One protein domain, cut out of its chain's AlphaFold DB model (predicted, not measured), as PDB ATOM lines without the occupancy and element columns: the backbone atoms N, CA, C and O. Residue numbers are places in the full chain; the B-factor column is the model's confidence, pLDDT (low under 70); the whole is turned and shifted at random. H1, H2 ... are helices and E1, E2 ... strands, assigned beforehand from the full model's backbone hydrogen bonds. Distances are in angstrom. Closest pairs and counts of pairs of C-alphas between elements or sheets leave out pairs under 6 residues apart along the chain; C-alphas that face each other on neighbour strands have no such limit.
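This is residues 192 to 264 of the 264 residues of an uncharacterized protein of bacterium ADurb.Bin157 (UniProt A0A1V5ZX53). A hairpin of two helices, H2 and H3, makes the middle of this domain; H1 crosses H2 on one side, and a small head of the short helix H4 and the strand hairpin E1 and E2 packs on H3 on the other side. After E2 the last residues, 261 to 264, form a short tail with no named helix or strand. The printed part has 73 residues, with four named helices and two named strands in the order H1, H2, H3, H4, E1, E2; the sheet E1 - E2 is antiparallel and the class is mostly helix. The whole is compact, with a radius of gyration of the C-alphas of 12.1 A and spans of 35 by 25 by 20 A.

H1, residues 193 to 203, touches H2, residues 214 to 225, and their lines are about perpendicular at 77 degrees. Their closest C-alphas, those of Gly 199 and Val 221, are 5.5 A apart, and H2 touches H1 with residues 217 to 222 alone. H2 and H3, residues 230 to 241, form a helical hairpin and run opposite ways at a shallow tilt of 8 degrees. They touch with residues 220 to 224 of H2 alone, and the closest C-alphas, those of Ile 220 and Thr 233, are 6.7 A apart. H1 and H3 are apart. H3 touches H4, residues 246 to 249, with the C-alphas of Tyr 239 and Lys 248 closest at 4.9 A. E1, residues 250 to 252, and E2, residues 258 to 260, form an antiparallel hairpin at 142 degrees. N 251 and O 259 are 2.9 A apart and N 259 and O 251 are 2.8 A apart, both within hydrogen-bond range. The closest C-alphas of H3 and E1 are those of Ala 235 and Tyr 251, 6.2 A apart. In H1, H2 and H3 every O i to N i+4 pair is within hydrogen-bond range; H4 is too short for such a pair.

H1 begins at C-alpha 193, (163.542, 11.608, 35.755), and is 15.2 A long from first to last C-alpha. H2 is 16.1 A long and H3 16.2 A; C-alpha 230, where H3 begins, is at (185.068, 15.113, 39.388). H4 measures 5.6 A, E1 7.2 A and E2 7.1 A. E2 ends at C-alpha 260, (187.878, 27.956, 39.903).

The two C-alphas farthest apart, those of Thr 193 and Gly 256, are 35.3 A from each other. The printed part has no cut and ends at Pro 264, the chain's last residue. The link from H1 to H2, 10 residues, is short, and the other four are tight. The mean pLDDT of the printed part is 94.1, and no printed residue is under 70.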
ATOM      1  N   THR A 192     166.663  11.822  31.991       85.88
ATOM      2  CA  THR A 192     165.396  11.229  32.429       85.88
ATOM      3  C   THR A 192     165.170  11.489  33.916       85.88
ATOM      4  O   THR A 192     166.115  11.590  34.702       85.88
ATOM      5  N   THR A 193     163.903  11.532  34.332       86.12
ATOM      6  CA  THR A 193     163.542  11.608  35.755       86.12
ATOM      7  C   THR A 193     164.206  10.493  36.568       86.12
ATOM      8  O   THR A 193     164.656  10.743  37.680       86.12
ATOM      9  N   GLY A 194     164.325   9.286  35.998       87.38
ATOM     10  CA  GLY A 194     164.999   8.151  36.632       87.38
ATOM     11  C   GLY A 194     166.485   8.405  36.889       87.38
ATOM     12  O   GLY A 194     166.934   8.234  38.016       87.38
ATOM     13  N   GLN A 195     167.224   8.896  35.887       91.44
ATOM     14  CA  GLN A 195     168.649   9.229  36.035       91.44
ATOM     15  C   GLN A 195     168.880  10.333  37.072       91.44
ATOM     16  O   GLN A 195     169.788  10.236  37.896       91.44
ATOM     17  N   MET A 196     168.051  11.382  37.052       96.00
ATOM     18  CA  MET A 196     168.145  12.465  38.032       96.00
ATOM     19  C   MET A 196     167.844  11.965  39.449       96.00
ATOM     20  O   MET A 196     168.578  12.279  40.383       96.00
ATOM     21  N   LYS A 197     166.801  11.145  39.607       96.75
ATOM     22  CA  LYS A 197     166.449  10.528  40.888       96.75
ATOM     23  C   LYS A 197     167.589   9.666  41.428       96.75
ATOM     24  O   LYS A 197     167.974   9.843  42.575       96.75
ATOM     25  N   GLU A 198     168.129   8.762  40.613       97.69
ATOM     26  CA  GLU A 198     169.232   7.878  41.006       97.69
ATOM     27  C   GLU A 198     170.474   8.677  41.425       97.69
ATOM     28  O   GLU A 198     171.111   8.364  42.434       97.69
ATOM     29  N   GLY A 199     170.784   9.750  40.695       97.50
ATOM     30  CA  GLY A 199     171.873  10.652  41.050       97.50
ATOM     31  C   GLY A 199     171.638  11.372  42.380       97.50
ATOM     32  O   GLY A 199     172.551  11.429  43.202       97.50
ATOM     33  N   LEU A 200     170.421  11.860  42.642       97.94
ATOM     34  CA  LEU A 200     170.073  12.490  43.922       97.94
ATOM     35  C   LEU A 200     170.082  11.490  45.083       97.94
ATOM     36  O   LEU A 200     170.636  11.794  46.135       97.94
ATOM     37  N   ASP A 201     169.537  10.288  44.887       98.00
ATOM     38  CA  ASP A 201     169.579   9.206  45.878       98.00
ATOM     39  C   ASP A 201     171.027   8.804  46.200       98.00
ATOM     40  O   ASP A 201     171.359   8.518  47.350       98.00
ATOM     41  N   THR A 202     171.909   8.803  45.198       98.12
ATOM     42  CA  THR A 202     173.341   8.538  45.387       98.12
ATOM     43  C   THR A 202     174.022   9.678  46.136       98.12
ATOM     44  O   THR A 202     174.764   9.428  47.085       98.12
ATOM     45  N   LEU A 203     173.753  10.929  45.754       97.81
ATOM     46  CA  LEU A 203     174.343  12.106  46.382       97.81
ATOM     47  C   LEU A 203     173.935  12.227  47.857       97.81
ATOM     48  O   LEU A 203     174.795  12.435  48.713       97.81
ATOM     49  N   TYR A 204     172.645  12.073  48.165       97.75
ATOM     50  CA  TYR A 204     172.102  12.212  49.520       97.75
ATOM     51  C   TYR A 204     172.275  10.975  50.407       97.75
ATOM     52  O   TYR A 204     171.924  11.018  51.588       97.75
ATOM     53  N   ARG A 205     172.867   9.896  49.878       96.38
ATOM     54  CA  ARG A 205     173.351   8.771  50.690       96.38
ATOM     55  C   ARG A 205     174.529   9.175  51.578       96.38
ATOM     56  O   ARG A 205     174.708   8.602  52.649       96.38
ATOM     57  N   ASP A 206     175.331  10.147  51.145       95.56
ATOM     58  CA  ASP A 206     176.383  10.729  51.975       95.56
ATOM     59  C   ASP A 206     175.771  11.740  52.954       95.56
ATOM     60  O   ASP A 206     175.224  12.772  52.555       95.56
ATOM     61  N   PHE A 207     175.905  11.463  54.253       95.00
ATOM     62  CA  PHE A 207     175.392  12.316  55.326       95.00
ATOM     63  C   PHE A 207     175.937  13.752  55.257       95.00
ATOM     64  O   PHE A 207     175.259  14.688  55.677       95.00
ATOM     65  N   LYS A 208     177.132  13.957  54.678       96.31
ATOM     66  CA  LYS A 208     177.721  15.292  54.488       96.31
ATOM     67  C   LYS A 208     176.915  16.152  53.514       96.31
ATOM     68  O   LYS A 208     177.018  17.373  53.559       96.31
ATOM     69  N   ASN A 209     176.123  15.531  52.641       97.12
ATOM     70  CA  ASN A 209     175.327  16.214  51.624       97.12
ATOM     71  C   ASN A 209     173.897  16.503  52.073       97.12
ATOM     72  O   ASN A 209     173.185  17.210  51.373       97.12
ATOM     73  N   VAL A 210     173.464  15.995  53.228       94.56
ATOM     74  CA  VAL A 210     172.063  16.082  53.672       94.56
ATOM     75  C   VAL A 210     171.579  17.530  53.817       94.56
ATOM     76  O   VAL A 210     170.418  17.820  53.544       94.56
ATOM     77  N   ASN A 211     172.476  18.459  54.149       94.00
ATOM     78  CA  ASN A 211     172.156  19.883  54.270       94.00
ATOM     79  C   ASN A 211     172.194  20.651  52.935       94.00
ATOM     80  O   ASN A 211     171.866  21.834  52.905       94.00
ATOM     81  N   ILE A 212     172.596  20.011  51.831       95.50
ATOM     82  CA  ILE A 212     172.598  20.637  50.506       95.50
ATOM     83  C   ILE A 212     171.157  20.718  50.000       95.50
ATOM     84  O   ILE A 212     170.434  19.720  50.005       95.50
ATOM     85  N   LEU A 213     170.749  21.900  49.536       94.62
ATOM     86  CA  LEU A 213     169.408  22.122  49.001       94.62
ATOM     87  C   LEU A 213     169.182  21.319  47.713       94.62
ATOM     88  O   LEU A 213     170.087  21.191  46.886       94.62
ATOM     89  N   ILE A 214     167.959  20.822  47.510       94.69
ATOM     90  CA  ILE A 214     167.607  19.979  46.354       94.69
ATOM     91  C   ILE A 214     167.904  20.668  45.009       94.69
ATOM     92  O   ILE A 214     168.474  20.011  44.139       94.69
ATOM     93  N   PRO A 215     167.617  21.970  44.797       91.19
ATOM     94  CA  PRO A 215     167.987  22.643  43.550       91.19
ATOM     95  C   PRO A 215     169.497  22.610  43.265       91.19
ATOM     96  O   PRO A 215     169.907  22.312  42.144       91.19
ATOM     97  N   ASP A 216     170.329  22.849  44.282       93.81
ATOM     98  CA  ASP A 216     171.792  22.821  44.154       93.81
ATOM     99  C   ASP A 216     172.292  21.397  43.863       93.81
ATOM    100  O   ASP A 216     173.153  21.187  43.004       93.81
ATOM    101  N   ALA A 217     171.692  20.400  44.518       96.38
ATOM    102  CA  ALA A 217     171.949  18.990  44.254       96.38
ATOM    103  C   ALA A 217     171.564  18.581  42.821       96.38
ATOM    104  O   ALA A 217     172.324  17.867  42.169       96.38
ATOM    105  N   ILE A 218     170.441  19.077  42.286       94.62
ATOM    106  CA  ILE A 218     170.031  18.833  40.893       94.62
ATOM    107  C   ILE A 218     171.079  19.372  39.915       94.62
ATOM    108  O   ILE A 218     171.419  18.693  38.944       94.62
ATOM    109  N   TYR A 219     171.628  20.563  40.170       93.06
ATOM    110  CA  TYR A 219     172.706  21.112  39.348       93.06
ATOM    111  C   TYR A 219     173.950  20.209  39.365       93.06
ATOM    112  O   TYR A 219     174.513  19.910  38.308       93.06
ATOM    113  N   ILE A 220     174.353  19.739  40.550       95.69
ATOM    114  CA  ILE A 220     175.494  18.831  40.726       95.69
ATOM    115  C   ILE A 220     175.275  17.519  39.970       95.69
ATOM    116  O   ILE A 220     176.117  17.126  39.163       95.69
ATOM    117  N   VAL A 221     174.126  16.873  40.172       96.50
ATOM    118  CA  VAL A 221     173.788  15.601  39.522       96.50
ATOM    119  C   VAL A 221     173.727  15.766  38.004       96.50
ATOM    120  O   VAL A 221     174.310  14.971  37.270       96.50
ATOM    121  N   LYS A 222     173.109  16.845  37.506       93.75
ATOM    122  CA  LYS A 222     173.128  17.187  36.076       93.75
ATOM    123  C   LYS A 222     174.560  17.295  35.550       93.75
ATOM    124  O   LYS A 222     174.857  16.786  34.468       93.75
ATOM    125  N   ARG A 223     175.447  17.967  36.287       92.25
ATOM    126  CA  ARG A 223     176.850  18.133  35.895       92.25
ATOM    127  C   ARG A 223     177.576  16.790  35.824       92.25
ATOM    128  O   ARG A 223     178.287  16.558  34.849       92.25
ATOM    129  N   GLN A 224     177.346  15.901  36.788       94.31
ATOM    130  CA  GLN A 224     177.895  14.543  36.799       94.31
ATOM    131  C   GLN A 224     177.399  13.719  35.601       94.31
ATOM    132  O   GLN A 224     178.214  13.166  34.866       94.31
ATOM    133  N   ILE A 225     176.085  13.706  35.342       90.69
ATOM    134  CA  ILE A 225     175.475  12.982  34.209       90.69
ATOM    135  C   ILE A 225     176.038  13.469  32.867       90.69
ATOM    136  O   ILE A 225     176.289  12.676  31.961       90.69
ATOM    137  N   ASN A 226     176.296  14.773  32.747       87.94
ATOM    138  CA  ASN A 226     176.860  15.376  31.539       87.94
ATOM    139  C   ASN A 226     178.381  15.181  31.386       87.94
ATOM    140  O   ASN A 226     178.955  15.685  30.419       87.94
ATOM    141  N   GLY A 227     179.031  14.459  32.304       89.06
ATOM    142  CA  GLY A 227     180.466  14.178  32.254       89.06
ATOM    143  C   GLY A 227     181.346  15.339  32.720       89.06
ATOM    144  O   GLY A 227     182.442  15.525  32.196       89.06
ATOM    145  N   GLY A 228     180.865  16.153  33.664       89.19
ATOM    146  CA  GLY A 228     181.675  17.189  34.304       89.19
ATOM    147  C   GLY A 228     182.873  16.621  35.076       89.19
ATOM    148  O   GLY A 228     182.888  15.452  35.456       89.19
ATOM    149  N   SER A 229     183.883  17.464  35.317       93.94
ATOM    150  CA  SER A 229     185.070  17.089  36.101       93.94
ATOM    151  C   SER A 229     184.679  16.701  37.530       93.94
ATOM    152  O   SER A 229     183.862  17.369  38.173       93.94
ATOM    153  N   VAL A 230     185.272  15.608  38.019       95.69
ATOM    154  CA  VAL A 230     185.068  15.113  39.388       95.69
ATOM    155  C   VAL A 230     185.633  16.115  40.390       95.69
ATOM    156  O   VAL A 230     184.971  16.436  41.372       95.69
ATOM    157  N   GLU A 231     186.811  16.666  40.100       96.75
ATOM    158  CA  GLU A 231     187.501  17.654  40.933       96.75
ATOM    159  C   GLU A 231     186.678  18.939  41.059       96.75
ATOM    160  O   GLU A 231     186.484  19.463  42.154       96.75
ATOM    161  N   GLU A 232     186.124  19.414  39.941       94.75
ATOM    162  CA  GLU A 232     185.256  20.588  39.936       94.75
ATOM    163  C   GLU A 232     183.956  20.337  40.711       94.75
ATOM    164  O   GLU A 232     183.496  21.190  41.469       94.75
ATOM    165  N   THR A 233     183.361  19.155  40.537       96.25
ATOM    166  CA  THR A 233     182.132  18.772  41.241       96.25
ATOM    167  C   THR A 233     182.356  18.699  42.751       96.25
ATOM    168  O   THR A 233     181.528  19.187  43.519       96.25
ATOM    169  N   GLU A 234     183.485  18.143  43.189       97.62
ATOM    170  CA  GLU A 234     183.835  18.079  44.607       97.62
ATOM    171  C   GLU A 234     184.108  19.471  45.193       97.62
ATOM    172  O   GLU A 234     183.666  19.758  46.303       97.62
ATOM    173  N   ALA A 235     184.735  20.383  44.443       97.38
ATOM    174  CA  ALA A 235     184.911  21.773  44.874       97.38
ATOM    175  C   ALA A 235     183.565  22.486  45.101       97.38
ATOM    176  O   ALA A 235     183.362  23.168  46.108       97.38
ATOM    177  N   ILE A 236     182.597  22.263  44.206       97.06
ATOM    178  CA  ILE A 236     181.225  22.766  44.365       97.06
ATOM    179  C   ILE A 236     180.567  22.171  45.616       97.06
ATOM    180  O   ILE A 236     179.942  22.896  46.391       97.06
ATOM    181  N   LEU A 237     180.727  20.868  45.856       97.75
ATOM    182  CA  LEU A 237     180.198  20.225  47.058       97.75
ATOM    183  C   LEU A 237     180.828  20.795  48.333       97.75
ATOM    184  O   LEU A 237     180.112  21.071  49.291       97.75
ATOM    185  N   GLN A 238     182.140  21.031  48.354       97.56
ATOM    186  CA  GLN A 238     182.819  21.661  49.490       97.56
ATOM    187  C   GLN A 238     182.335  23.092  49.733       97.56
ATOM    188  O   GLN A 238     182.106  23.472  50.884       97.56
ATOM    189  N   TYR A 239     182.119  23.872  48.672       97.44
ATOM    190  CA  TYR A 239     181.490  25.190  48.753       97.44
ATOM    191  C   TYR A 239     180.101  25.112  49.405       97.44
ATOM    192  O   TYR A 239     179.830  25.832  50.363       97.44
ATOM    193  N   LEU A 240     179.241  24.187  48.977       96.50
ATOM    194  CA  LEU A 240     177.892  24.050  49.540       96.50
ATOM    195  C   LEU A 240     177.904  23.554  50.995       96.50
ATOM    196  O   LEU A 240     177.183  24.090  51.833       96.50
ATOM    197  N   ARG A 241     178.766  22.583  51.325       95.88
ATOM    198  CA  ARG A 241     178.918  22.023  52.683       95.88
ATOM    199  C   ARG A 241     179.486  23.025  53.693       95.88
ATOM    200  O   ARG A 241     179.223  22.902  54.883       95.88
ATOM    201  N   SER A 242     180.272  24.000  53.234       95.38
ATOM    202  CA  SER A 242     180.940  25.003  54.082       95.38
ATOM    203  C   SER A 242     180.102  26.255  54.350       95.38
ATOM    204  O   SER A 242     180.622  27.233  54.877       95.38
ATOM    205  N   GLY A 243     178.817  26.259  53.982       91.62
ATOM    206  CA  GLY A 243     177.994  27.463  54.092       91.62
ATOM    207  C   GLY A 243     178.350  28.515  53.041       91.62
ATOM    208  O   GLY A 243     178.209  29.705  53.302       91.62
ATOM    209  N   ARG A 244     178.774  28.070  51.848       93.94
ATOM    210  CA  ARG A 244     179.089  28.909  50.681       93.94
ATOM    211  C   ARG A 244     180.384  29.718  50.818       93.94
ATOM    212  O   ARG A 244     180.475  30.841  50.319       93.94
ATOM    213  N   ASP A 245     181.420  29.130  51.420       95.31
ATOM    214  CA  ASP A 245     182.769  29.709  51.417       95.31
ATOM    215  C   ASP A 245     183.377  29.659  50.006       95.31
ATOM    216  O   ASP A 245     183.802  28.611  49.514       95.31
ATOM    217  N   SER A 246     183.443  30.822  49.350       93.31
ATOM    218  CA  SER A 246     183.970  30.964  47.986       93.31
ATOM    219  C   SER A 246     185.415  30.473  47.812       93.31
ATOM    220  O   SER A 246     185.798  30.124  46.692       93.31
ATOM    221  N   GLY A 247     186.202  30.386  48.894       94.69
ATOM    222  CA  GLY A 247     187.549  29.818  48.876       94.69
ATOM    223  C   GLY A 247     187.572  28.328  48.516       94.69
ATOM    224  O   GLY A 247     188.563  27.851  47.964       94.69
ATOM    225  N   LYS A 248     186.464  27.611  48.751       96.81
ATOM    226  CA  LYS A 248     186.297  26.182  48.429       96.81
ATOM    227  C   LYS A 248     186.000  25.899  46.959       96.81
ATOM    228  O   LYS A 248     186.014  24.743  46.561       96.81
ATOM    229  N   LEU A 249     185.761  26.929  46.144       95.62
ATOM    230  CA  LEU A 249     185.574  26.765  44.698       95.62
ATOM    231  C   LEU A 249     186.896  26.594  43.941       95.62
ATOM    232  O   LEU A 249     186.874  26.269  42.757       95.62
ATOM    233  N   ASN A 250     188.043  26.834  44.578       95.75
ATOM    234  CA  ASN A 250     189.340  26.604  43.951       95.75
ATOM    235  C   ASN A 250     189.658  25.106  43.949       95.75
ATOM    236  O   ASN A 250     189.507  24.438  44.971       95.75
ATOM    237  N   TYR A 251     190.115  24.588  42.814       96.38
ATOM    238  CA  TYR A 251     190.482  23.185  42.668       96.38
ATOM    239  C   TYR A 251     191.651  23.011  41.708       96.38
ATOM    240  O   TYR A 251     191.861  23.810  40.794       96.38
ATOM    241  N   THR A 252     192.400  21.933  41.905       95.94
ATOM    242  CA  THR A 252     193.420  21.482  40.961       95.94
ATOM    243  C   THR A 252     192.772  20.480  40.017       95.94
ATOM    244  O   THR A 252     192.194  19.498  40.483       95.94
ATOM    245  N   ASP A 253     192.829  20.715  38.709       94.06
ATOM    246  CA  ASP A 253     192.353  19.722  37.747       94.06
ATOM    247  C   ASP A 253     193.306  18.520  37.635       94.06
ATOM    248  O   ASP A 253     194.410  18.507  38.186       94.06
ATOM    249  N   LYS A 254     192.883  17.501  36.883       93.56
ATOM    250  CA  LYS A 254     193.680  16.295  36.609       93.56
ATOM    251  C   LYS A 254     195.064  16.563  35.987       93.56
ATOM    252  O   LYS A 254     195.920  15.688  36.046       93.56
ATOM    253  N   ASP A 255     195.275  17.744  35.400       95.19
ATOM    254  CA  ASP A 255     196.527  18.155  34.758       95.19
ATOM    255  C   ASP A 255     197.403  19.007  35.702       95.19
ATOM    256  O   ASP A 255     198.418  19.567  35.282       95.19
ATOM    257  N   GLY A 256     197.016  19.145  36.975       94.88
ATOM    258  CA  GLY A 256     197.755  19.916  37.974       94.88
ATOM    259  C   GLY A 256     197.503  21.426  37.920       94.88
ATOM    260  O   GLY A 256     198.175  22.182  38.625       94.88
ATOM    261  N   LYS A 257     196.557  21.903  37.101       95.75
ATOM    262  CA  LYS A 257     196.291  23.338  36.939       95.75
ATOM    263  C   LYS A 257     195.263  23.821  37.949       95.75
ATOM    264  O   LYS A 257     194.195  23.229  38.101       95.75
ATOM    265  N   GLN A 258     195.564  24.948  38.587       95.88
ATOM    266  CA  GLN A 258     194.617  25.647  39.453       95.88
ATOM    267  C   GLN A 258     193.487  26.253  38.616       95.88
ATOM    268  O   GLN A 258     193.729  26.996  37.662       95.88
ATOM    269  N   LYS A 259     192.250  25.932  38.984       95.06
ATOM    270  CA  LYS A 259     191.016  26.424  38.371       95.06
ATOM    271  C   LYS A 259     190.020  26.822  39.453       95.06
ATOM    272  O   LYS A 259     190.148  26.450  40.617       95.06
ATOM    273  N   LYS A 260     189.006  27.584  39.051       93.44
ATOM    274  CA  LYS A 260     187.878  27.956  39.903       93.44
ATOM    275  C   LYS A 260     186.607  27.346  39.337       93.44
ATOM    276  O   LYS A 260     186.285  27.571  38.172       93.44
ATOM    277  N   ALA A 261     185.915  26.565  40.154       90.81
ATOM    278  CA  ALA A 261     184.664  25.935  39.784       90.81
ATOM    279  C   ALA A 261     183.595  26.999  39.528       90.81
ATOM    280  O   ALA A 261     183.477  27.981  40.268       90.81
ATOM    281  N   ILE A 262     182.810  26.799  38.472       84.12
ATOM    282  CA  ILE A 262     181.700  27.693  38.138       84.12
ATOM    283  C   ILE A 262     180.424  27.098  38.724       84.12
ATOM    284  O   ILE A 262     179.982  26.037  38.280       84.12
ATOM    285  N   PHE A 263     179.823  27.804  39.680       83.38
ATOM    286  CA  PHE A 263     178.540  27.464  40.293       83.38
ATOM    287  C   PHE A 263     177.565  28.656  40.159       83.38
ATOM    288  O   PHE A 263     178.051  29.790  40.172       83.38
ATOM    289  N   PRO A 264     176.255  28.429  39.916       72.12
ATOM    290  CA  PRO A 264     175.248  29.492  39.824       72.12
ATOM    291  C   PRO A 264     175.113  30.340  41.093       72.12
ATOM    292  O   PRO A 264     175.364  29.812  42.201       72.12
TER     293      PRO A 264